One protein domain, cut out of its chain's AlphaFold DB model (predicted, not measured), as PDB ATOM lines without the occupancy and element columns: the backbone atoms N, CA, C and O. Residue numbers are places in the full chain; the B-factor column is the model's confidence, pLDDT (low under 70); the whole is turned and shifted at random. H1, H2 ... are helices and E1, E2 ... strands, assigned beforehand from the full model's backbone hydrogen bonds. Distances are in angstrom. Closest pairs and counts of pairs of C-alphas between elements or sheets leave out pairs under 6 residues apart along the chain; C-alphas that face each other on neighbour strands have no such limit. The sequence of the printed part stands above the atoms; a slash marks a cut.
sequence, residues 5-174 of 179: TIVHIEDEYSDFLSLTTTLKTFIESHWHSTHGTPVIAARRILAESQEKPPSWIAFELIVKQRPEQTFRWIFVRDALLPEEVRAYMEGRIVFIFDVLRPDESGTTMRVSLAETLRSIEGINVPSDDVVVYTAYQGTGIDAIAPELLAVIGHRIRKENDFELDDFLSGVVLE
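AT A GLANCE: This is residues 5 to 174 of the 179 residues of an uncharacterized protein of Sphingomonas sp. 28-66-16 (UniProt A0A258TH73). One twisted sheet of seven strands forms a wall, with the two longer helices, H1 and H5, over one face. Short H3 and H4 lie at one end of the long axis, where residues 103 to 108 stick out, and short H2 only grazes the sheet. The printed part has 170 residues, with five named helices and seven named strands in the order E1 H1 E2 E3 E4 H2 E5 H3 E6 H4 E7 H5; the sheet is mixed, ordered E2 E3 E4 E1 E5 E6 E7, and the class is mixed, helices and strands. The whole is compact, with a radius of gyration of the C-alphas of 16.3 A, and only just elongated, spanning 51 by 34 by 30 A.

HOW THE PARTS SIT: Start at inner strand E1, residues 5 to 9, the parallel neighbour of E4, residues 69 to 76, with N 6 and O 72 2.9 A apart, and of E5, residues 92 to 98, with N 7 and O 94 2.8 A apart. Next comes H1, residues 13 to 35, on the sheet; its closest C-alphas to edge strand E2, residues 41 to 48, are Lys 24 and Ala 41, 6.4 A. E2, E3, residues 56 to 63, and E4 form a meander, each strand the antiparallel neighbour of the one before: N 44 and O 60 are 2.9 A apart in hairpin E2 and E3, N 59 and O 73 2.9 A in hairpin E3 and E4. H2, residues 83 to 86, and H3, residues 113 to 119, only graze the sheet. E6, residues 130 to 134, is parallel to E5, with N 131 and O 95 2.8 A apart, and to edge strand E7, residues 154 to 157, with N 156 and O 132 2.8 A apart. H4, residues 146 to 149, only just touches H3, with 3 pairs of C-alphas within 8 A, the closest Leu 117 and Leu 148 at 6.4 A. H5, residues 161 to 174, makes two layers with H1 and the sheet, both helices on one face. Residues 19 to 27 of H1 touch H5, the same way at a steep tilt of 49 degrees, closest at the C-alphas of Leu 23 and Ser 169, 6.9 A. E1 H1 E2 and E4 H2 E5 are split strand-helix-strand units, with other strands between their parallel strands; E5 H3 E6 and E6 H4 E7 are units of parallel neighbours; these crossovers are right-handed. Every O i to N i+4 pair is within hydrogen-bond range in H1, H3 and H5; H2 and H4 are too short for one.

IN THESE COORDINATES: Find C-alpha 5 at (133.191, 97.722, 173.896), where E1 begins. H1 runs 32.9 A from C-alpha 13 at (138.436, 101.991, 190.345); E2, E3 and E4 measure 20.2, 23.1 and 23.4 A, E5 19.2 A. H5, 20.2 A long, ends at C-alpha 174, (124.953, 105.954, 167.723).

THE WHOLE: The farthest C-alphas, Arg 66 and Ser 105, are 53.3 A apart. The printed part has no cut; links E5 to H3 and E6 to H4 are long. Look for pLDDT under 70 at residues 100 to 110 and 136 to 143.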
ATOM      1  N   THR A   5     132.262  97.974 172.799       95.31
ATOM      2  CA  THR A   5     133.191  97.722 173.896       95.31
ATOM      3  C   THR A   5     133.920  99.010 174.251       95.31
ATOM      4  O   THR A   5     134.629  99.566 173.418       95.31
ATOM      5  N   ILE A   6     133.798  99.460 175.497       95.44
ATOM      6  CA  ILE A   6     134.576 100.578 176.036       95.44
ATOM      7  C   ILE A   6     135.654 100.019 176.961       95.44
ATOM      8  O   ILE A   6     135.358  99.303 177.918       95.44
ATOM      9  N   VAL A   7     136.909 100.330 176.659       95.38
ATOM     10  CA  VAL A   7     138.085  99.939 177.431       95.38
ATOM     11  C   VAL A   7     138.610 101.177 178.140       95.38
ATOM     12  O   VAL A   7     139.162 102.079 177.517       95.38
ATOM     13  N   HIS A   8     138.414 101.222 179.451       93.94
ATOM     14  CA  HIS A   8     138.820 102.322 180.313       93.94
ATOM     15  C   HIS A   8     140.042 101.892 181.115       93.94
ATOM     16  O   HIS A   8     139.985 100.961 181.922       93.94
ATOM     17  N   ILE A   9     141.160 102.545 180.826       91.00
ATOM     18  CA  ILE A   9     142.455 102.270 181.431       91.00
ATOM     19  C   ILE A   9     142.730 103.370 182.453       91.00
ATOM     20  O   ILE A   9     142.850 104.528 182.059       91.00
ATOM     21  N   GLU A  10     142.794 103.011 183.737       86.81
ATOM     22  CA  GLU A  10     142.905 103.947 184.863       86.81
ATOM     23  C   GLU A  10     143.484 103.267 186.116       86.81
ATOM     24  O   GLU A  10     143.320 102.064 186.312       86.81
ATOM     25  N   ASP A  11     144.132 104.023 187.009       80.62
ATOM     26  CA  ASP A  11     144.609 103.502 188.301       80.62
ATOM     27  C   ASP A  11     143.507 103.444 189.390       80.62
ATOM     28  O   ASP A  11     143.577 102.628 190.317       80.62
ATOM     29  N   GLU A  12     142.462 104.272 189.284       78.19
ATOM     30  CA  GLU A  12     141.409 104.426 190.292       78.19
ATOM     31  C   GLU A  12     140.089 103.753 189.882       78.19
ATOM     32  O   GLU A  12     139.389 104.155 188.961       78.19
ATOM     33  N   TYR A  13     139.687 102.713 190.622       75.25
ATOM     34  CA  TYR A  13     138.436 101.991 190.345       75.25
ATOM     35  C   TYR A  13     137.165 102.801 190.682       75.25
ATOM     36  O   TYR A  13     136.076 102.469 190.214       75.25
ATOM     37  N   SER A  14     137.257 103.835 191.524       75.25
ATOM     38  CA  SER A  14     136.113 104.687 191.888       75.25
ATOM     39  C   SER A  14     135.610 105.520 190.716       75.25
ATOM     40  O   SER A  14     134.398 105.592 190.501       75.25
ATOM     41  N   ASP A  15     136.527 106.099 189.952       71.31
ATOM     42  CA  ASP A  15     136.227 107.016 188.851       71.31
ATOM     43  C   ASP A  15     135.601 106.243 187.688       71.31
ATOM     44  O   ASP A  15     134.528 106.594 187.189       71.31
ATOM     45  N   PHE A  16     136.150 105.062 187.406       78.56
ATOM     46  CA  PHE A  16     135.523 104.033 186.586       78.56
ATOM     47  C   PHE A  16     134.058 103.724 186.966       78.56
ATOM     48  O   PHE A  16     133.164 103.671 186.110       78.56
ATOM     49  N   LEU A  17     133.765 103.501 188.254       80.62
ATOM     50  CA  LEU A  17     132.393 103.228 188.699       80.62
ATOM     51  C   LEU A  17     131.469 104.438 188.516       80.62
ATOM     52  O   LEU A  17     130.283 104.255 188.230       80.62
ATOM     53  N   SER A  18     131.997 105.651 188.669       84.00
ATOM     54  CA  SER A  18     131.253 106.888 188.432       84.00
ATOM     55  C   SER A  18     130.832 106.987 186.966       84.00
ATOM     56  O   SER A  18     129.639 107.041 186.670       84.00
ATOM     57  N   LEU A  19     131.789 106.860 186.042       83.25
ATOM     58  CA  LEU A  19     131.554 106.988 184.602       83.25
ATOM     59  C   LEU A  19     130.570 105.936 184.069       83.25
ATOM     60  O   LEU A  19     129.627 106.231 183.332       83.25
ATOM     61  N   THR A  20     130.738 104.689 184.512       85.56
ATOM     62  CA  THR A  20     129.831 103.593 184.147       85.56
ATOM     63  C   THR A  20     128.413 103.805 184.687       85.56
ATOM     64  O   THR A  20     127.437 103.418 184.039       85.56
ATOM     65  N   THR A  21     128.277 104.451 185.848       88.00
ATOM     66  CA  THR A  21     126.978 104.838 186.411       88.00
ATOM     67  C   THR A  21     126.342 105.970 185.609       88.00
ATOM     68  O   THR A  21     125.161 105.861 185.272       88.00
ATOM     69  N   THR A  22     127.108 107.002 185.242       87.00
ATOM     70  CA  THR A  22     126.635 108.116 184.406       87.00
ATOM     71  C   THR A  22     126.041 107.605 183.100       87.00
ATOM     72  O   THR A  22     124.906 107.936 182.755       87.00
ATOM     73  N   LEU A  23     126.739 106.702 182.414       85.69
ATOM     74  CA  LEU A  23     126.247 106.149 181.157       85.69
ATOM     75  C   LEU A  23     125.058 105.222 181.301       85.69
ATOM     76  O   LEU A  23     124.151 105.252 180.471       85.69
ATOM     77  N   LYS A  24     125.023 104.418 182.364       90.81
ATOM     78  CA  LYS A  24     123.823 103.657 182.698       90.81
ATOM     79  C   LYS A  24     122.617 104.596 182.815       90.81
ATOM     80  O   LYS A  24     121.577 104.318 182.221       90.81
ATOM     81  N   THR A  25     122.759 105.697 183.554       90.69
ATOM     82  CA  THR A  25     121.695 106.693 183.707       90.69
ATOM     83  C   THR A  25     121.324 107.323 182.369       90.69
ATOM     84  O   THR A  25     120.136 107.409 182.067       90.69
ATOM     85  N   PHE A  26     122.303 107.684 181.536       90.62
ATOM     86  CA  PHE A  26     122.051 108.204 180.192       90.62
ATOM     87  C   PHE A  26     121.224 107.232 179.339       90.62
ATOM     88  O   PHE A  26     120.195 107.633 178.800       90.62
ATOM     89  N   ILE A  27     121.612 105.955 179.262       89.31
ATOM     90  CA  ILE A  27     120.895 104.926 178.489       89.31
ATOM     91  C   ILE A  27     119.447 104.803 178.969       89.31
ATOM     92  O   ILE A  27     118.512 104.814 178.165       89.31
ATOM     93  N   GLU A  28     119.248 104.706 180.285       90.56
ATOM     94  CA  GLU A  28     117.921 104.570 180.892       90.56
ATOM     95  C   GLU A  28     117.041 105.801 180.614       90.56
ATOM     96  O   GLU A  28     115.873 105.661 180.237       90.56
ATOM     97  N   SER A  29     117.607 107.006 180.744       89.75
ATOM     98  CA  SER A  29     116.926 108.274 180.468       89.75
ATOM     99  C   SER A  29     116.599 108.454 178.989       89.75
ATOM    100  O   SER A  29     115.463 108.807 178.660       89.75
ATOM    101  N   HIS A  30     117.557 108.184 178.099       88.25
ATOM    102  CA  HIS A  30     117.362 108.274 176.660       88.25
ATOM    103  C   HIS A  30     116.231 107.338 176.228       88.25
ATOM    104  O   HIS A  30     115.262 107.786 175.616       88.25
ATOM    105  N   TRP A  31     116.276 106.071 176.646       85.25
ATOM    106  CA  TRP A  31     115.240 105.100 176.296       85.25
ATOM    107  C   TRP A  31     113.854 105.517 176.786       85.25
ATOM    108  O   TRP A  31     112.871 105.443 176.042       85.25
ATOM    109  N   HIS A  32     113.761 105.994 178.031       87.50
ATOM    110  CA  HIS A  32     112.498 106.481 178.569       87.50
ATOM    111  C   HIS A  32     111.954 107.658 177.752       87.50
ATOM    112  O   HIS A  32     110.766 107.675 177.431       87.50
ATOM    113  N   SER A  33     112.819 108.602 177.370       87.00
ATOM    114  CA  SER A  33     112.428 109.776 176.586       87.00
ATOM    115  C   SER A  33     111.958 109.417 175.174       87.00
ATOM    116  O   SER A  33     110.945 109.938 174.712       87.00
ATOM    117  N   THR A  34     112.643 108.483 174.513       84.56
ATOM    118  CA  THR A  34     112.398 108.152 173.108       84.56
ATOM    119  C   THR A  34     111.253 107.152 172.952       84.56
ATOM    120  O   THR A  34     110.527 107.196 171.963       84.56
ATOM    121  N   HIS A  35     111.094 106.204 173.882       82.56
ATOM    122  CA  HIS A  35     110.164 105.069 173.732       82.56
ATOM    123  C   HIS A  35     109.031 105.080 174.767       82.56
ATOM    124  O   HIS A  35     108.193 104.175 174.786       82.56
ATOM    125  N   GLY A  36     109.014 106.062 175.676       82.38
ATOM    126  CA  GLY A  36     108.006 106.197 176.734       82.38
ATOM    127  C   GLY A  36     108.004 105.055 177.755       82.38
ATOM    128  O   GLY A  36     107.131 105.004 178.621       82.38
ATOM    129  N   THR A  37     108.964 104.131 177.670       79.81
ATOM    130  CA  THR A  37     109.019 102.916 178.489       79.81
ATOM    131  C   THR A  37     110.247 102.980 179.389       79.81
ATOM    132  O   THR A  37     111.355 103.110 178.874       79.81
ATOM    133  N   PRO A  38     110.091 102.916 180.722       83.50
ATOM    134  CA  PRO A  38     111.237 102.870 181.616       83.50
ATOM    135  C   PRO A  38     111.983 101.545 181.438       83.50
ATOM    136  O   PRO A  38     111.374 100.473 181.376       83.50
ATOM    137  N   VAL A  39     113.308 101.625 181.390       85.50
ATOM    138  CA  VAL A  39     114.195 100.462 181.324       85.50
ATOM    139  C   VAL A  39     115.159 100.504 182.490       85.50
ATOM    140  O   VAL A  39     115.466 101.573 183.011       85.50
ATOM    141  N   ILE A  40     115.608  99.328 182.913       85.75
ATOM    142  CA  ILE A  40     116.660  99.195 183.915       85.75
ATOM    143  C   ILE A  40     117.784  98.413 183.254       85.75
ATOM    144  O   ILE A  40     117.608  97.235 182.923       85.75
ATOM    145  N   ALA A  41     118.922  99.067 183.048       87.12
ATOM    146  CA  ALA A  41     120.118  98.410 182.560       87.12
ATOM    147  C   ALA A  41     120.733  97.596 183.706       87.12
ATOM    148  O   ALA A  41     121.075  98.118 184.771       87.12
ATOM    149  N   ALA A  42     120.840  96.286 183.509       89.69
ATOM    150  CA  ALA A  42     121.432  95.382 184.484       89.69
ATOM    151  C   ALA A  42     122.940  95.263 184.246       89.69
ATOM    152  O   ALA A  42     123.371  95.087 183.111       89.69
ATOM    153  N   ARG A  43     123.739  95.292 185.317       90.88
ATOM    154  CA  ARG A  43     125.181  95.021 185.250       90.88
ATOM    155  C   ARG A  43     125.451  93.524 185.420       90.88
ATOM    156  O   ARG A  43     124.945  92.917 186.366       90.88
ATOM    157  N   ARG A  44     126.284  92.940 184.557       93.06
ATOM    158  CA  ARG A  44     126.764  91.550 184.656       93.06
ATOM    159  C   ARG A  44     128.280  91.496 184.510       93.06
ATOM    160  O   ARG A  44     128.783  91.812 183.441       93.06
ATOM    161  N   ILE A  45     128.999  91.055 185.544       94.19
ATOM    162  CA  ILE A  45     130.439  90.766 185.432       94.19
ATOM    163  C   ILE A  45     130.619  89.521 184.559       94.19
ATOM    164  O   ILE A  45     129.970  88.502 184.798       94.19
ATOM    165  N   LEU A  46     131.473  89.625 183.544       94.69
ATOM    166  CA  LEU A  46     131.858  88.520 182.669       94.69
ATOM    167  C   LEU A  46     133.077  87.789 183.225       94.69
ATOM    168  O   LEU A  46     133.086  86.562 183.289       94.69
ATOM    169  N   ALA A  47     134.092  88.557 183.619       96.12
ATOM    170  CA  ALA A  47     135.327  88.062 184.201       96.12
ATOM    171  C   ALA A  47     136.083  89.185 184.916       96.12
ATOM    172  O   ALA A  47     135.869  90.368 184.648       96.12
ATOM    173  N   GLU A  48     136.994  88.799 185.800       95.50
ATOM    174  CA  GLU A  48     137.930  89.695 186.470       95.50
ATOM    175  C   GLU A  48     139.249  88.969 186.737       95.50
ATOM    176  O   GLU A  48     139.292  87.737 186.859       95.50
ATOM    177  N   SER A  49     140.329  89.740 186.843       94.38
ATOM    178  CA  SER A  49     141.615  89.225 187.310       94.38
ATOM    179  C   SER A  49     141.479  88.634 188.718       94.38
ATOM    180  O   SER A  49     140.683  89.115 189.523       94.38
ATOM    181  N   GLN A  50     142.317  87.658 189.063       93.19
ATOM    182  CA  GLN A  50     142.297  87.029 190.392       93.19
ATOM    183  C   GLN A  50     142.912  87.901 191.510       93.19
ATOM    184  O   GLN A  50     142.852  87.533 192.686       93.19
ATOM    185  N   GLU A  51     143.524  89.034 191.160       87.00
ATOM    186  CA  GLU A  51     144.145  89.966 192.105       87.00
ATOM    187  C   GLU A  51     143.119  90.686 192.995       87.00
ATOM    188  O   GLU A  51     141.940  90.814 192.662       87.00
ATOM    189  N   LYS A  52     143.570  91.172 194.162       84.69
ATOM    190  CA  LYS A  52     142.750  91.965 195.093       84.69
ATOM    191  C   LYS A  52     143.497  93.241 195.517       84.69
ATOM    192  O   LYS A  52     144.424  93.129 196.320       84.69
ATOM    193  N   PRO A  53     143.084  94.439 195.054       84.25
ATOM    194  CA  PRO A  53     141.983  94.685 194.111       84.25
ATOM    195  C   PRO A  53     142.275  94.121 192.703       84.25
ATOM    196  O   PRO A  53     143.450  93.943 192.382       84.25
ATOM    197  N   PRO A  54     141.245  93.852 191.875       88.19
ATOM    198  CA  PRO A  54     141.448  93.374 190.510       88.19
ATOM    199  C   PRO A  54     142.280  94.349 189.668       88.19
ATOM    200  O   PRO A  54     142.039  95.558 189.702       88.19
ATOM    201  N   SER A  55     143.227  93.817 188.895       90.25
ATOM    202  CA  SER A  55     143.979  94.548 187.873       90.25
ATOM    203  C   SER A  55     143.162  94.769 186.599       90.25
ATOM    204  O   SER A  55     143.437  95.702 185.856       90.25
ATOM    205  N   TRP A  56     142.111  93.981 186.356       94.12
ATOM    206  CA  TRP A  56     141.129  94.249 185.302       94.12
ATOM    207  C   TRP A  56     139.776  93.599 185.603       94.12
ATOM    208  O   TRP A  56     139.699  92.588 186.308       94.12
ATOM    209  N   ILE A  57     138.703  94.173 185.051       94.88
ATOM    210  CA  ILE A  57     137.327  93.654 185.151       94.88
ATOM    211  C   ILE A  57     136.604  93.889 183.827       94.88
ATOM    212  O   ILE A  57     136.539  95.022 183.358       94.88
ATOM    213  N   ALA A  58     135.998  92.848 183.260       95.06
ATOM    214  CA  ALA A  58     135.095  92.945 182.118       95.06
ATOM    215  C   ALA A  58     133.647  92.727 182.575       95.06
ATOM    216  O   ALA A  58     133.329  91.736 183.242       95.06
ATOM    217  N   PHE A  59     132.740  93.626 182.206       94.00
ATOM    218  CA  PHE A  59     131.315  93.482 182.485       94.00
ATOM    219  C   PHE A  59     130.448  94.023 181.350       94.00
ATOM    220  O   PHE A  59     130.915  94.728 180.464       94.00
ATOM    221  N   GLU A  60     129.158  93.709 181.397       93.38
ATOM    222  CA  GLU A  60     128.156  94.221 180.465       93.38
ATOM    223  C   GLU A  60     127.072  95.024 181.181       93.38
ATOM    224  O   GLU A  60     126.641  94.669 182.284       93.38
ATOM    225  N   LEU A  61     126.617  96.087 180.521       91.50
ATOM    226  CA  LEU A  61     125.345  96.750 180.766       91.50
ATOM    227  C   LEU A  61     124.320  96.170 179.791       91.50
ATOM    228  O   LEU A  61     124.456  96.307 178.577       91.50
ATOM    229  N   ILE A  62     123.306  95.502 180.332       90.44
ATOM    230  CA  ILE A  62     122.290  94.778 179.568       90.44
ATOM    231  C   ILE A  62     120.965  95.518 179.689       90.44
ATOM    232  O   ILE A  62     120.365  95.567 180.769       90.44
ATOM    233  N   VAL A  63     120.475  96.048 178.574       87.88
ATOM    234  CA  VAL A  63     119.161  96.681 178.477       87.88
ATOM    235  C   VAL A  63     118.161  95.616 178.024       87.88
ATOM    236  O   VAL A  63     118.118  95.224 176.857       87.88
ATOM    237  N   LYS A  64     117.355  95.108 178.966       81.00
ATOM    238  CA  LYS A  64     116.380  94.030 178.719       81.00
ATOM    239  C   LYS A  64     115.170  94.538 177.932       81.00
ATOM    240  O   LYS A  64     114.120  94.821 178.507       81.00
ATOM    241  N   GLN A  65     115.338  94.673 176.623       77.81
ATOM    242  CA  GLN A  65     114.317  95.067 175.649       77.81
ATOM    243  C   GLN A  65     114.200  93.981 174.571       77.81
ATOM    244  O   GLN A  65     114.848  92.938 174.660       77.81
ATOM    245  N   ARG A  66     113.322  94.166 173.579       74.94
ATOM    246  CA  ARG A  66     113.257  93.285 172.403       74.94
ATOM    247  C   ARG A  66     113.583  94.096 171.143       74.94
ATOM    248  O   ARG A  66     112.732  94.890 170.751       74.94
ATOM    249  N   PRO A  67     114.736  93.865 170.491       78.50
ATOM    250  CA  PRO A  67     115.803  92.939 170.891       78.50
ATOM    251  C   PRO A  67     116.584  93.409 172.138       78.50
ATOM    252  O   PRO A  67     116.518  94.577 172.511       78.50
ATOM    253  N   GLU A  68     117.284  92.485 172.805       86.06
ATOM    254  CA  GLU A  68     118.174  92.819 173.929       86.06
ATOM    255  C   GLU A  68     119.386  93.593 173.400       86.06
ATOM    256  O   GLU A  68     119.951  93.212 172.374       86.06
ATOM    257  N   GLN A  69     119.774  94.665 174.094       86.25
ATOM    258  CA  GLN A  69     120.974  95.439 173.777       86.25
ATOM    259  C   GLN A  69     122.002  95.308 174.901       86.25
ATOM    260  O   GLN A  69     121.658  95.359 176.086       86.25
ATOM    261  N   THR A  70     123.267  95.144 174.521       89.88
ATOM    262  CA  THR A  70     124.386  94.932 175.440       89.88
ATOM    263  C   THR A  70     125.527  95.884 175.117       89.88
ATOM    264  O   THR A  70     125.978  95.940 173.975       89.88
ATOM    265  N   PHE A  71     126.023  96.578 176.137       92.00
ATOM    266  CA  PHE A  71     127.216  97.417 176.059       92.00
ATOM    267  C   PHE A  71     128.276  96.823 176.966       92.00
ATOM    268  O   PHE A  71     128.009  96.556 178.141       92.00
ATOM    269  N   ARG A  72     129.473  96.595 176.439       94.38
ATOM    270  CA  ARG A  72     130.566  96.007 177.199       94.38
ATOM    271  C   ARG A  72     131.492  97.086 177.720       94.38
ATOM    272  O   ARG A  72     131.848  98.017 177.006       94.38
ATOM    273  N   TRP A  73     131.906  96.913 178.964       94.75
ATOM    274  CA  TRP A  73     132.866  97.775 179.618       94.75
ATOM    275  C   TRP A  73     133.994  96.957 180.218       94.75
ATOM    276  O   TRP A  73     133.764  95.953 180.896       94.75
ATOM    277  N   ILE A  74     135.217  97.403 179.981       95.31
ATOM    278  CA  ILE A  74     136.429  96.785 180.489       95.31
ATOM    279  C   ILE A  74     137.211  97.839 181.270       95.31
ATOM    280  O   ILE A  74     137.562  98.876 180.722       95.31
ATOM    281  N   PHE A  75     137.475  97.565 182.543       94.38
ATOM    282  CA  PHE A  75     138.430  98.295 183.374       94.38
ATOM    283  C   PHE A  75     139.798  97.631 183.285       94.38
ATOM    284  O   PHE A  75     139.874  96.407 183.421       94.38
ATOM    285  N   VAL A  76     140.862  98.417 183.141       93.38
ATOM    286  CA  VAL A  76     142.246  97.932 183.188       93.38
ATOM    287  C   VAL A  76     143.091  98.873 184.040       93.38
ATOM    288  O   VAL A  76     143.185 100.063 183.762       93.38
ATOM    289  N   ARG A  77     143.739  98.314 185.060       89.62
ATOM    290  CA  ARG A  77     144.580  99.005 186.042       89.62
ATOM    291  C   ARG A  77     146.061  98.700 185.844       89.62
ATOM    292  O   ARG A  77     146.788  98.390 186.790       89.62
ATOM    293  N   ASP A  78     146.481  98.733 184.592       86.12
ATOM    294  CA  ASP A  78     147.842  98.430 184.177       86.12
ATOM    295  C   ASP A  78     148.181  99.264 182.939       86.12
ATOM    296  O   ASP A  78     147.308  99.609 182.139       86.12
ATOM    297  N   ALA A  79     149.457  99.599 182.794       83.50
ATOM    298  CA  ALA A  79     149.985 100.205 181.590       83.50
ATOM    299  C   ALA A  79     149.911  99.246 180.392       83.50
ATOM    300  O   ALA A  79     149.800  99.687 179.251       83.50
ATOM    301  N   LEU A  80     149.975  97.937 180.635       88.75
ATOM    302  CA  LEU A  80     149.890  96.925 179.591       88.75
ATOM    303  C   LEU A  80     148.500  96.302 179.567       88.75
ATOM    304  O   LEU A  80     148.050  95.726 180.552       88.75
ATOM    305  N   LEU A  81     147.843  96.356 178.408       90.75
ATOM    306  CA  LEU A  81     146.589  95.650 178.189       90.75
ATOM    307  C   LEU A  81     146.788  94.122 178.339       90.75
ATOM    308  O   LEU A  81     147.476  93.533 177.497       90.75
ATOM    309  N   PRO A  82     146.165  93.464 179.340       91.75
ATOM    310  CA  PRO A  82     146.311  92.024 179.544       91.75
ATOM    311  C   PRO A  82     145.806  91.223 178.339       91.75
ATOM    312  O   PRO A  82     144.820  91.598 177.698       91.75
ATOM    313  N   GLU A  83     146.453  90.099 178.023       91.00
ATOM    314  CA  GLU A  83     146.070  89.278 176.865       91.00
ATOM    315  C   GLU A  83     144.638  88.747 176.992       91.00
ATOM    316  O   GLU A  83     143.896  88.726 176.009       91.00
ATOM    317  N   GLU A  84     144.214  88.394 178.208       92.75
ATOM    318  CA  GLU A  84     142.870  87.891 178.490       92.75
ATOM    319  C   GLU A  84     141.791  88.923 178.165       92.75
ATOM    320  O   GLU A  84     140.702  88.567 177.715       92.75
ATOM    321  N   VAL A  85     142.097  90.212 178.336       93.81
ATOM    322  CA  VAL A  85     141.155  91.304 178.080       93.81
ATOM    323  C   VAL A  85     140.770  91.370 176.601       93.81
ATOM    324  O   VAL A  85     139.619  91.667 176.273       93.81
ATOM    325  N   ARG A  86     141.691  91.019 175.694       91.94
ATOM    326  CA  ARG A  86     141.442  91.035 174.242       91.94
ATOM    327  C   ARG A  86     140.324  90.081 173.833       91.94
ATOM    328  O   ARG A  86     139.600  90.381 172.890       91.94
ATOM    329  N   ALA A  87     140.136  88.972 174.555       92.56
ATOM    330  CA  ALA A  87     139.064  88.012 174.282       92.56
ATOM    331  C   ALA A  87     137.657  88.590 174.519       92.56
ATOM    332  O   ALA A  87     136.676  88.043 174.022       92.56
ATOM    333  N   TYR A  88     137.561  89.694 175.263       94.00
ATOM    334  CA  TYR A  88     136.309  90.388 175.539       94.00
ATOM    335  C   TYR A  88     136.083  91.591 174.617       94.00
ATOM    336  O   TYR A  88     135.020  92.196 174.685       94.00
ATOM    337  N   MET A  89     137.030  91.948 173.749       93.38
ATOM    338  CA  MET A  89     136.850  93.053 172.809       93.38
ATOM    339  C   MET A  89     136.065  92.593 171.583       93.38
ATOM    340  O   MET A  89     136.527  91.745 170.822       93.38
ATOM    341  N   GLU A  90     134.880  93.163 171.373       90.31
ATOM    342  CA  GLU A  90     134.050  92.872 170.202       90.31
ATOM    343  C   GLU A  90     133.345  94.130 169.678       90.31
ATOM    344  O   GLU A  90     133.117  95.086 170.420       90.31
ATOM    345  N   GLY A  91     132.948  94.096 168.403       89.81
ATOM    346  CA  GLY A  91     132.224  95.199 167.773       89.81
ATOM    347  C   GLY A  91     133.078  96.461 167.626       89.81
ATOM    348  O   GLY A  91     134.254  96.374 167.275       89.81
ATOM    349  N   ARG A  92     132.474  97.632 167.859       92.69
ATOM    350  CA  ARG A  92     133.190  98.911 167.963       92.69
ATOM    351  C   ARG A  92     133.953  98.934 169.283       92.69
ATOM    352  O   ARG A  92     133.376  98.627 170.321       92.69
ATOM    353  N   ILE A  93     135.225  99.313 169.242       94.94
ATOM    354  CA  ILE A  93     136.088  99.376 170.424       94.94
ATOM    355  C   ILE A  93     136.462 100.831 170.647       94.94
ATOM    356  O   ILE A  93     137.021 101.440 169.747       94.94
ATOM    357  N   VAL A  94     136.187 101.351 171.837       95.69
ATOM    358  CA  VAL A  94     136.597 102.688 172.275       95.69
ATOM    359  C   VAL A  94     137.607 102.555 173.403       95.69
ATOM    360  O   VAL A  94     137.367 101.818 174.357       95.69
ATOM    361  N   PHE A  95     138.716 103.280 173.311       95.19
ATOM    362  CA  PHE A  95     139.712 103.386 174.372       95.19
ATOM    363  C   PHE A  95     139.581 104.723 175.094       95.19
ATOM    364  O   PHE A  95     139.601 105.778 174.465       95.19
ATOM    365  N   ILE A  96     139.508 104.670 176.422       93.50
ATOM    366  CA  ILE A  96     139.621 105.827 177.307       93.50
ATOM    367  C   ILE A  96     140.882 105.628 178.140       93.50
ATOM    368  O   ILE A  96     140.935 104.757 179.010       93.50
ATOM    369  N   PHE A  97     141.903 106.429 177.862       89.94
ATOM    370  CA  PHE A  97     143.104 106.503 178.680       89.94
ATOM    371  C   PHE A  97     142.908 107.578 179.735       89.94
ATOM    372  O   PHE A  97     143.137 108.760 179.472       89.94
ATOM    373  N   ASP A  98     142.476 107.149 180.914       85.81
ATOM    374  CA  ASP A  98     142.400 107.999 182.084       85.81
ATOM    375  C   ASP A  98     143.734 107.921 182.834       85.81
ATOM    376  O   ASP A  98     144.066 106.959 183.533       85.81
ATOM    377  N   VAL A  99     144.552 108.941 182.604       74.31
ATOM    378  CA  VAL A  99     145.920 108.995 183.104       74.31
ATOM    379  C   VAL A  99     146.119 110.252 183.939       74.31
ATOM    380  O   VAL A  99     146.009 111.388 183.459       74.31
ATOM    381  N   LEU A 100     146.458 110.037 185.212       64.81
ATOM    382  CA  LEU A 100     147.042 111.064 186.071       64.81
ATOM    383  C   LEU A 100     148.488 111.374 185.619       64.81
ATOM    384  O   LEU A 100     149.020 110.771 184.687       64.81
ATOM    385  N   ARG A 101     149.134 112.365 186.236       55.41
ATOM    386  CA  ARG A 101     150.559 112.661 186.008       55.41
ATOM    387  C   ARG A 101     151.410 111.868 187.008       55.41
ATOM    388  O   ARG A 101     150.994 111.769 188.163       55.41
ATOM    389  N   PRO A 102     152.615 111.391 186.635       51.69
ATOM    390  CA  PRO A 102     153.599 111.027 187.640       51.69
ATOM    391  C   PRO A 102     153.882 112.275 188.471       51.69
ATOM    392  O   PRO A 102     154.123 113.355 187.919       51.69
ATOM    393  N   ASP A 103     153.780 112.149 189.787       47.66
ATOM    394  CA  ASP A 103     154.128 113.239 190.682       47.66
ATOM    395  C   ASP A 103     155.645 113.500 190.629       47.66
ATOM    396  O   ASP A 103     156.453 112.633 190.287       47.66
ATOM    397  N   GLU A 104     156.062 114.722 190.963       45.41
ATOM    398  CA  GLU A 104     157.488 115.085 191.032       45.41
ATOM    399  C   GLU A 104     158.254 114.250 192.085       45.41
ATOM    400  O   GLU A 104     159.485 114.226 192.088       45.41
ATOM    401  N   SER A 105     157.529 113.531 192.953       47.75
ATOM    402  CA  SER A 105     158.038 112.591 193.957       47.75
ATOM    403  C   SER A 105     158.503 111.247 193.388       47.75
ATOM    404  O   SER A 105     159.112 110.470 194.127       47.75
ATOM    405  N   GLY A 106     158.252 110.958 192.107       47.28
ATOM    406  CA  GLY A 106     158.666 109.699 191.487       47.28
ATOM    407  C   GLY A 106     157.838 108.498 191.938       47.28
ATOM    408  O   GLY A 106     158.320 107.363 191.881       47.28
ATOM    409  N   THR A 107     156.598 108.718 192.379       49.25
ATOM    410  CA  THR A 107     155.642 107.634 192.580       49.25
ATOM    411  C   THR A 107     155.336 107.063 191.200       49.25
ATOM    412  O   THR A 107     154.699 107.710 190.371       49.25
ATOM    413  N   THR A 108     155.870 105.874 190.907       53.19
ATOM    414  CA  THR A 108     155.613 105.159 189.652       53.19
ATOM    415  C   THR A 108     154.109 105.001 189.494       53.19
ATOM    416  O   THR A 108     153.491 104.181 190.173       53.19
ATOM    417  N   MET A 109     153.518 105.806 188.617       58.00
ATOM    418  CA  MET A 109     152.171 105.553 188.149       58.00
ATOM    419  C   MET A 109     152.124 104.151 187.562       58.00
ATOM    420  O   MET A 109     152.969 103.798 186.742       58.00
ATOM    421  N   ARG A 110     151.126 103.363 187.964       66.25
ATOM    422  CA  ARG A 110     150.906 102.037 187.371       66.25
ATOM    423  C   ARG A 110     150.499 102.116 185.902       66.25
ATOM    424  O   ARG A 110     150.711 101.160 185.172       66.25
ATOM    425  N   VAL A 111     149.924 103.243 185.485       74.75
ATOM    426  CA  VAL A 111     149.400 103.462 184.139       74.75
ATOM    427  C   VAL A 111     150.156 104.617 183.483       74.75
ATOM    428  O   VAL A 111     149.970 105.777 183.837       74.75
ATOM    429  N   SER A 112     151.022 104.309 182.521       78.88
ATOM    430  CA  SER A 112     151.764 105.299 181.729       78.88
ATOM    431  C   SER A 112     151.132 105.452 180.352       78.88
ATOM    432  O   SER A 112     151.016 104.469 179.628       78.88
ATOM    433  N   LEU A 113     150.793 106.680 179.941       81.12
ATOM    434  CA  LEU A 113     150.146 106.931 178.644       81.12
ATOM    435  C   LEU A 113     150.953 106.392 177.450       81.12
ATOM    436  O   LEU A 113     150.394 105.860 176.498       81.12
ATOM    437  N   ALA A 114     152.281 106.515 177.482       81.81
ATOM    438  CA  ALA A 114     153.120 106.021 176.392       81.81
ATOM    439  C   ALA A 114     153.129 104.485 176.320       81.81
ATOM    440  O   ALA A 114     153.182 103.918 175.232       81.81
ATOM    441  N   GLU A 115     153.099 103.809 177.467       84.38
ATOM    442  CA  GLU A 115     153.074 102.346 177.531       84.38
ATOM    443  C   GLU A 115     151.687 101.799 177.187       84.38
ATOM    444  O   GLU A 115     151.598 100.836 176.429       84.38
ATOM    445  N   THR A 116     150.615 102.463 177.626       86.00
ATOM    446  CA  THR A 116     149.241 102.079 177.284       86.00
ATOM    447  C   THR A 116     148.955 102.241 175.800       86.00
ATOM    448  O   THR A 116     148.416 101.313 175.195       86.00
ATOM    449  N   LEU A 117     149.391 103.345 175.183       88.00
ATOM    450  CA  LEU A 117     149.276 103.543 173.734       88.00
ATOM    451  C   LEU A 117     150.051 102.470 172.960       88.00
ATOM    452  O   LEU A 117     149.521 101.907 172.006       88.00
ATOM    453  N   ARG A 118     151.264 102.116 173.406       87.88
ATOM    454  CA  ARG A 118     152.020 101.000 172.814       87.88
ATOM    455  C   ARG A 118     151.330  99.656 173.008       87.88
ATOM    456  O   ARG A 118     151.368  98.815 172.120       87.88
ATOM    457  N   SER A 119     150.675  99.436 174.145       88.25
ATOM    458  CA  SER A 119     150.008  98.159 174.431       88.25
ATOM    459  C   SER A 119     148.839  97.868 173.479       88.25
ATOM    460  O   SER A 119     148.479  96.705 173.265       88.25
ATOM    461  N   ILE A 120     148.271  98.913 172.871       90.19
ATOM    462  CA  ILE A 120     147.209  98.796 171.872       90.19
ATOM    463  C   ILE A 120     147.728  98.852 170.430       90.19
ATOM    464  O   ILE A 120     146.932  98.677 169.506       90.19
ATOM    465  N   GLU A 121     149.039  99.030 170.207       84.75
ATOM    466  CA  GLU A 121     149.637  98.916 168.873       84.75
ATOM    467  C   GLU A 121     149.322  97.526 168.298       84.75
ATOM    468  O   GLU A 121     149.644  96.488 168.877       84.75
ATOM    469  N   GLY A 122     148.623  97.497 167.163       83.75
ATOM    470  CA  GLY A 122     148.146  96.263 166.529       83.75
ATOM    471  C   GLY A 122     146.668  95.946 166.769       83.75
ATOM    472  O   GLY A 122     146.141  95.043 166.120       83.75
ATOM    473  N   ILE A 123     145.968  96.695 167.626       88.88
ATOM    474  CA  ILE A 123     144.502  96.700 167.646       88.88
ATOM    475  C   ILE A 123     144.037  97.709 166.596       88.88
ATOM    476  O   ILE A 123     144.345  98.895 166.682       88.88
ATOM    477  N   ASN A 124     143.321  97.237 165.575       87.06
ATOM    478  CA  ASN A 124     142.808  98.094 164.509       87.06
ATOM    479  C   ASN A 124     141.596  98.900 165.006       87.06
ATOM    480  O   ASN A 124     140.455  98.488 164.792       87.06
ATOM    481  N   VAL A 125     141.859 100.014 165.690       88.81
ATOM    482  CA  VAL A 125     140.846 100.948 166.202       88.81
ATOM    483  C   VAL A 125     140.965 102.293 165.476       88.81
ATOM    484  O   VAL A 125     142.085 102.783 165.312       88.81
ATOM    485  N   PRO A 126     139.849 102.891 165.013       89.69
ATOM    486  CA  PRO A 126     139.854 104.246 164.467       89.69
ATOM    487  C   PRO A 126     140.403 105.255 165.479       89.69
ATOM    488  O   PRO A 126     140.118 105.152 166.668       89.69
ATOM    489  N   SER A 127     141.130 106.276 165.021       89.38
ATOM    490  CA  SER A 127     141.646 107.324 165.916       89.38
ATOM    491  C   SER A 127     140.537 108.006 166.720       89.38
ATOM    492  O   SER A 127     140.719 108.295 167.897       89.38
ATOM    493  N   ASP A 128     139.371 108.211 166.104       92.88
ATOM    494  CA  ASP A 128     138.205 108.867 166.714       92.88
ATOM    495  C   ASP A 128     137.596 108.045 167.865       92.88
ATOM    496  O   ASP A 128     136.843 108.563 168.681       92.88
ATOM    497  N   ASP A 129     137.965 106.770 167.982       93.75
ATOM    498  CA  ASP A 129     137.575 105.904 169.092       93.75
ATOM    499  C   ASP A 129     138.641 105.866 170.206       93.75
ATOM    500  O   ASP A 129     138.522 105.103 171.165       93.75
ATOM    501  N   VAL A 130     139.692 106.684 170.105       93.19
ATOM    502  CA  VAL A 130     140.781 106.760 171.080       93.19
ATOM    503  C   VAL A 130     140.778 108.113 171.785       93.19
ATOM    504  O   VAL A 130     141.105 109.155 171.205       93.19
ATOM    505  N   VAL A 131     140.455 108.079 173.077       92.56
ATOM    506  CA  VAL A 131     140.316 109.244 173.948       92.56
ATOM    507  C   VAL A 131     141.408 109.244 175.005       92.56
ATOM    508  O   VAL A 131     141.592 108.272 175.734       92.56
ATOM    509  N   VAL A 132     142.108 110.367 175.140       89.56
ATOM    510  CA  VAL A 132     142.946 110.654 176.308       89.56
ATOM    511  C   VAL A 132     142.197 111.609 177.220       89.56
ATOM    512  O   VAL A 132     141.837 112.706 176.792       89.56
ATOM    513  N   TYR A 133     142.000 111.197 178.469       87.81
ATOM    514  CA  TYR A 133     141.314 111.949 179.510       87.81
ATOM    515  C   TYR A 133     142.290 112.263 180.651       87.81
ATOM    516  O   TYR A 133     142.812 111.359 181.300       87.81
ATOM    517  N   THR A 134     142.640 113.541 180.848       80.88
ATOM    518  CA  THR A 134     143.765 113.910 181.736       80.88
ATOM    519  C   THR A 134     143.636 115.301 182.383       80.88
ATOM    520  O   THR A 134     143.089 116.226 181.788       80.88
ATOM    521  N   ALA A 135     144.144 115.465 183.612       70.38
ATOM    522  CA  ALA A 135     143.979 116.648 184.478       70.38
ATOM    523  C   ALA A 135     144.958 117.819 184.200       70.38
ATOM    524  O   ALA A 135     145.656 118.278 185.094       70.38
ATOM    525  N   TYR A 136     145.019 118.317 182.960       58.66
ATOM    526  CA  TYR A 136     145.716 119.560 182.531       58.66
ATOM    527  C   TYR A 136     147.199 119.568 182.096       58.66
ATOM    528  O   TYR A 136     147.966 118.617 182.196       58.66
ATOM    529  N   GLN A 137     147.519 120.720 181.476       45.88
ATOM    530  CA  GLN A 137     148.471 121.014 180.396       45.88
ATOM    531  C   GLN A 137     149.974 120.955 180.725       45.88
ATOM    532  O   GLN A 137     150.436 121.407 181.769       45.88
ATOM    533  N   GLY A 138     150.745 120.585 179.693       47.19
ATOM    534  CA  GLY A 138     152.170 120.881 179.548       47.19
ATOM    535  C   GLY A 138     153.045 119.634 179.631       47.19
ATOM    536  O   GLY A 138     152.945 118.865 180.578       47.19
ATOM    537  N   THR A 139     153.894 119.436 178.626       49.25
ATOM    538  CA  THR A 139     155.076 118.553 178.563       49.25
ATOM    539  C   THR A 139     154.895 117.033 178.623       49.25
ATOM    540  O   THR A 139     155.701 116.337 178.013       49.25
ATOM    541  N   GLY A 140     153.868 116.487 179.285       52.88
ATOM    542  CA  GLY A 140     153.698 115.029 179.421       52.88
ATOM    543  C   GLY A 140     153.315 114.331 178.111       52.88
ATOM    544  O   GLY A 140     153.942 113.351 177.722       52.88
ATOM    545  N   ILE A 141     152.327 114.883 177.399       59.22
ATOM    546  CA  ILE A 141     151.918 114.417 176.063       59.22
ATOM    547  C   ILE A 141     152.941 114.845 175.003       59.22
ATOM    548  O   ILE A 141     153.196 114.101 174.065       59.22
ATOM    549  N   ASP A 142     153.580 116.007 175.163       58.19
ATOM    550  CA  ASP A 142     154.570 116.510 174.196       58.19
ATOM    551  C   ASP A 142     155.853 115.657 174.160       58.19
ATOM    552  O   ASP A 142     156.591 115.686 173.178       58.19
ATOM    553  N   ALA A 143     156.124 114.896 175.229       64.56
ATOM    554  CA  ALA A 143     157.220 113.931 175.309       64.56
ATOM    555  C   ALA A 143     156.868 112.558 174.705       64.56
ATOM    556  O   ALA A 143     157.746 111.700 174.571       64.56
ATOM    557  N   ILE A 144     155.600 112.331 174.349       73.62
ATOM    558  CA  ILE A 144     155.165 111.118 173.662       73.62
ATOM    559  C   ILE A 144     155.609 111.205 172.204       73.62
ATOM    560  O   ILE A 144     155.498 112.246 171.556       73.62
ATOM    561  N   ALA A 145     156.124 110.092 171.691       76.75
ATOM    562  CA  ALA A 145     156.607 110.020 170.325       76.75
ATOM    563  C   ALA A 145     155.476 110.383 169.329       76.75
ATOM    564  O   ALA A 145     154.345 109.919 169.518       76.75
ATOM    565  N   PRO A 146     155.728 111.215 168.296       82.56
ATOM    566  CA  PRO A 146     154.687 111.702 167.385       82.56
ATOM    567  C   PRO A 146     153.810 110.606 166.766       82.56
ATOM    568  O   PRO A 146     152.622 110.819 166.538       82.56
ATOM    569  N   GLU A 147     154.378 109.426 166.528       83.00
ATOM    570  CA  GLU A 147     153.679 108.246 166.026       83.00
ATOM    571  C   GLU A 147     152.585 107.737 166.976       83.00
ATOM    572  O   GLU A 147     151.508 107.365 166.518       83.00
ATOM    573  N   LEU A 148     152.806 107.799 168.291       79.25
ATOM    574  CA  LEU A 148     151.811 107.427 169.301       79.25
ATOM    575  C   LEU A 148     150.732 108.508 169.429       79.25
ATOM    576  O   LEU A 148     149.564 108.205 169.667       79.25
ATOM    577  N   LEU A 149     151.099 109.776 169.223       80.44
ATOM    578  CA  LEU A 149     150.146 110.887 169.240       80.44
ATOM    579  C   LEU A 149     149.154 110.840 168.078       80.44
ATOM    580  O   LEU A 149     148.040 111.339 168.232       80.44
ATOM    581  N   ALA A 150     149.547 110.260 166.941       85.12
ATOM    582  CA  ALA A 150     148.694 110.107 165.766       85.12
ATOM    583  C   ALA A 150     147.536 109.114 165.980       85.12
ATOM    584  O   ALA A 150     146.561 109.154 165.237       85.12
ATOM    585  N   VAL A 151     147.634 108.245 166.993       86.12
ATOM    586  CA  VAL A 151     146.584 107.279 167.356       86.12
ATOM    587  C   VAL A 151     145.422 107.961 168.088       86.12
ATOM    588  O   VAL A 151     144.301 107.469 168.050       86.12
ATOM    589  N   ILE A 152     145.667 109.101 168.741       88.12
ATOM    590  CA  ILE A 152     144.691 109.782 169.597       88.12
ATOM    591  C   ILE A 152     143.798 110.707 168.761       88.12
ATOM    592  O   ILE A 152     144.275 111.733 168.269       88.12
ATOM    593  N   GLY A 153     142.500 110.409 168.673       89.00
ATOM    594  CA  GLY A 153     141.509 111.296 168.053       89.00
ATOM    595  C   GLY A 153     140.990 112.376 168.999       89.00
ATOM    596  O   GLY A 153     140.808 113.521 168.587       89.00
ATOM    597  N   HIS A 154     140.827 112.056 170.288       89.81
ATOM    598  CA  HIS A 154     140.234 112.972 171.266       89.81
ATOM    599  C   HIS A 154     141.143 113.211 172.470       89.81
ATOM    600  O   HIS A 154     141.727 112.292 173.041       89.81
ATOM    601  N   ARG A 155     141.250 114.478 172.880       88.50
ATOM    602  CA  ARG A 155     142.013 114.909 174.059       88.50
ATOM    603  C   ARG A 155     141.095 115.735 174.946       88.50
ATOM    604  O   ARG A 155     140.859 116.903 174.650       88.50
ATOM    605  N   ILE A 156     140.599 115.117 176.006       87.69
ATOM    606  CA  ILE A 156     139.635 115.699 176.936       87.69
ATOM    607  C   ILE A 156     140.347 116.003 178.252       87.69
ATOM    608  O   ILE A 156     141.202 115.246 178.717       87.69
ATOM    609  N   ARG A 157     140.030 117.152 178.841       83.00
ATOM    610  CA  ARG A 157     140.622 117.582 180.110       83.00
ATOM    611  C   ARG A 157     139.728 117.150 181.279       83.00
ATOM    612  O   ARG A 157     138.523 117.334 181.166       83.00
ATOM    613  N   LYS A 158     140.287 116.653 182.393       81.12
ATOM    614  CA  LYS A 158     139.514 116.252 183.601       81.12
ATOM    615  C   LYS A 158     138.804 117.409 184.323       81.12
ATOM    616  O   LYS A 158     138.080 117.225 185.278       81.12
ATOM    617  N   GLU A 159     139.044 118.644 183.928       81.19
ATOM    618  CA  GLU A 159     138.348 119.840 184.407       81.19
ATOM    619  C   GLU A 159     137.095 120.092 183.567       81.19
ATOM    620  O   GLU A 159     136.393 121.088 183.746       81.19
ATOM    621  N   ASN A 160     136.870 119.214 182.596       81.50
ATOM    622  CA  ASN A 160     135.822 119.251 181.619       81.50
ATOM    623  C   ASN A 160     135.189 117.853 181.491       81.50
ATOM    624  O   ASN A 160     135.140 117.268 180.413       81.50
ATOM    625  N   ASP A 161     134.707 117.320 182.617       81.06
ATOM    626  CA  ASP A 161     134.000 116.031 182.689       81.06
ATOM    627  C   ASP A 161     132.838 115.959 181.686       81.06
ATOM    628  O   ASP A 161     132.568 114.904 181.112       81.06
ATOM    629  N   PHE A 162     132.190 117.100 181.415       86.56
ATOM    630  CA  PHE A 162     131.062 117.161 180.489       86.56
ATOM    631  C   PHE A 162     131.454 116.783 179.054       86.56
ATOM    632  O   PHE A 162     130.645 116.188 178.354       86.56
ATOM    633  N   GLU A 163     132.682 117.072 178.606       90.25
ATOM    634  CA  GLU A 163     133.148 116.663 177.274       90.25
ATOM    635  C   GLU A 163     133.281 115.137 177.156       90.25
ATOM    636  O   GLU A 163     132.980 114.575 176.099       90.25
ATOM    637  N   LEU A 164     133.720 114.455 178.222       90.31
ATOM    638  CA  LEU A 164     133.815 112.993 178.235       90.31
ATOM    639  C   LEU A 164     132.419 112.365 178.254       90.31
ATOM    640  O   LEU A 164     132.155 111.430 177.495       90.31
ATOM    641  N   ASP A 165     131.521 112.912 179.071       89.62
ATOM    642  CA  ASP A 165     130.126 112.485 179.130       89.62
ATOM    643  C   ASP A 165     129.419 112.671 177.778       89.62
ATOM    644  O   ASP A 165     128.731 111.754 177.319       89.62
ATOM    645  N   ASP A 166     129.619 113.809 177.106       91.31
ATOM    646  CA  ASP A 166     129.056 114.102 175.783       91.31
ATOM    647  C   ASP A 166     129.593 113.137 174.717       91.31
ATOM    648  O   ASP A 166     128.816 112.582 173.932       91.31
ATOM    649  N   PHE A 167     130.909 112.889 174.708       93.50
ATOM    650  CA  PHE A 167     131.530 111.925 173.798       93.50
ATOM    651  C   PHE A 167     130.923 110.531 173.977       93.50
ATOM    652  O   PHE A 167     130.457 109.917 173.014       93.50
ATOM    653  N   LEU A 168     130.882 110.035 175.216       92.44
ATOM    654  CA  LEU A 168     130.393 108.690 175.492       92.44
ATOM    655  C   LEU A 168     128.899 108.557 175.216       92.44
ATOM    656  O   LEU A 168     128.468 107.549 174.655       92.44
ATOM    657  N   SER A 169     128.115 109.576 175.563       91.50
ATOM    658  CA  SER A 169     126.688 109.635 175.253       91.50
ATOM    659  C   SER A 169     126.453 109.586 173.744       91.50
ATOM    660  O   SER A 169     125.578 108.850 173.293       91.50
ATOM    661  N   GLY A 170     127.263 110.300 172.954       92.62
ATOM    662  CA  GLY A 170     127.211 110.274 171.491       92.62
ATOM    663  C   GLY A 170     127.516 108.895 170.904       92.62
ATOM    664  O   GLY A 170     126.737 108.387 170.097       92.62
ATOM    665  N   VAL A 171     128.597 108.251 171.354       92.38
ATOM    666  CA  VAL A 171     128.972 106.892 170.918       92.38
ATOM    667  C   VAL A 171     127.881 105.878 171.267       92.38
ATOM    668  O   VAL A 171     127.488 105.061 170.434       92.38
ATOM    669  N   VAL A 172     127.379 105.926 172.502       90.56
ATOM    670  CA  VAL A 172     126.323 105.024 172.971       90.56
ATOM    671  C   VAL A 172     125.035 105.250 172.185       90.56
ATOM    672  O   VAL A 172     124.412 104.277 171.765       90.56
ATOM    673  N   LEU A 173     124.655 106.507 171.941       90.19
ATOM    674  CA  LEU A 173     123.477 106.859 171.150       90.19
ATOM    675  C   LEU A 173     123.575 106.311 169.724       90.19
ATOM    676  O   LEU A 173     122.646 105.659 169.259       90.19
ATOM    677  N   GLU A 174     124.715 106.496 169.061       89.44
ATOM    678  CA  GLU A 174     124.953 105.954 167.723       89.44
ATOM    679  C   GLU A 174     124.803 104.423 167.698       89.44
ATOM    680  O   GLU A 174     124.223 103.860 166.766       89.44
TER     681      GLU A 174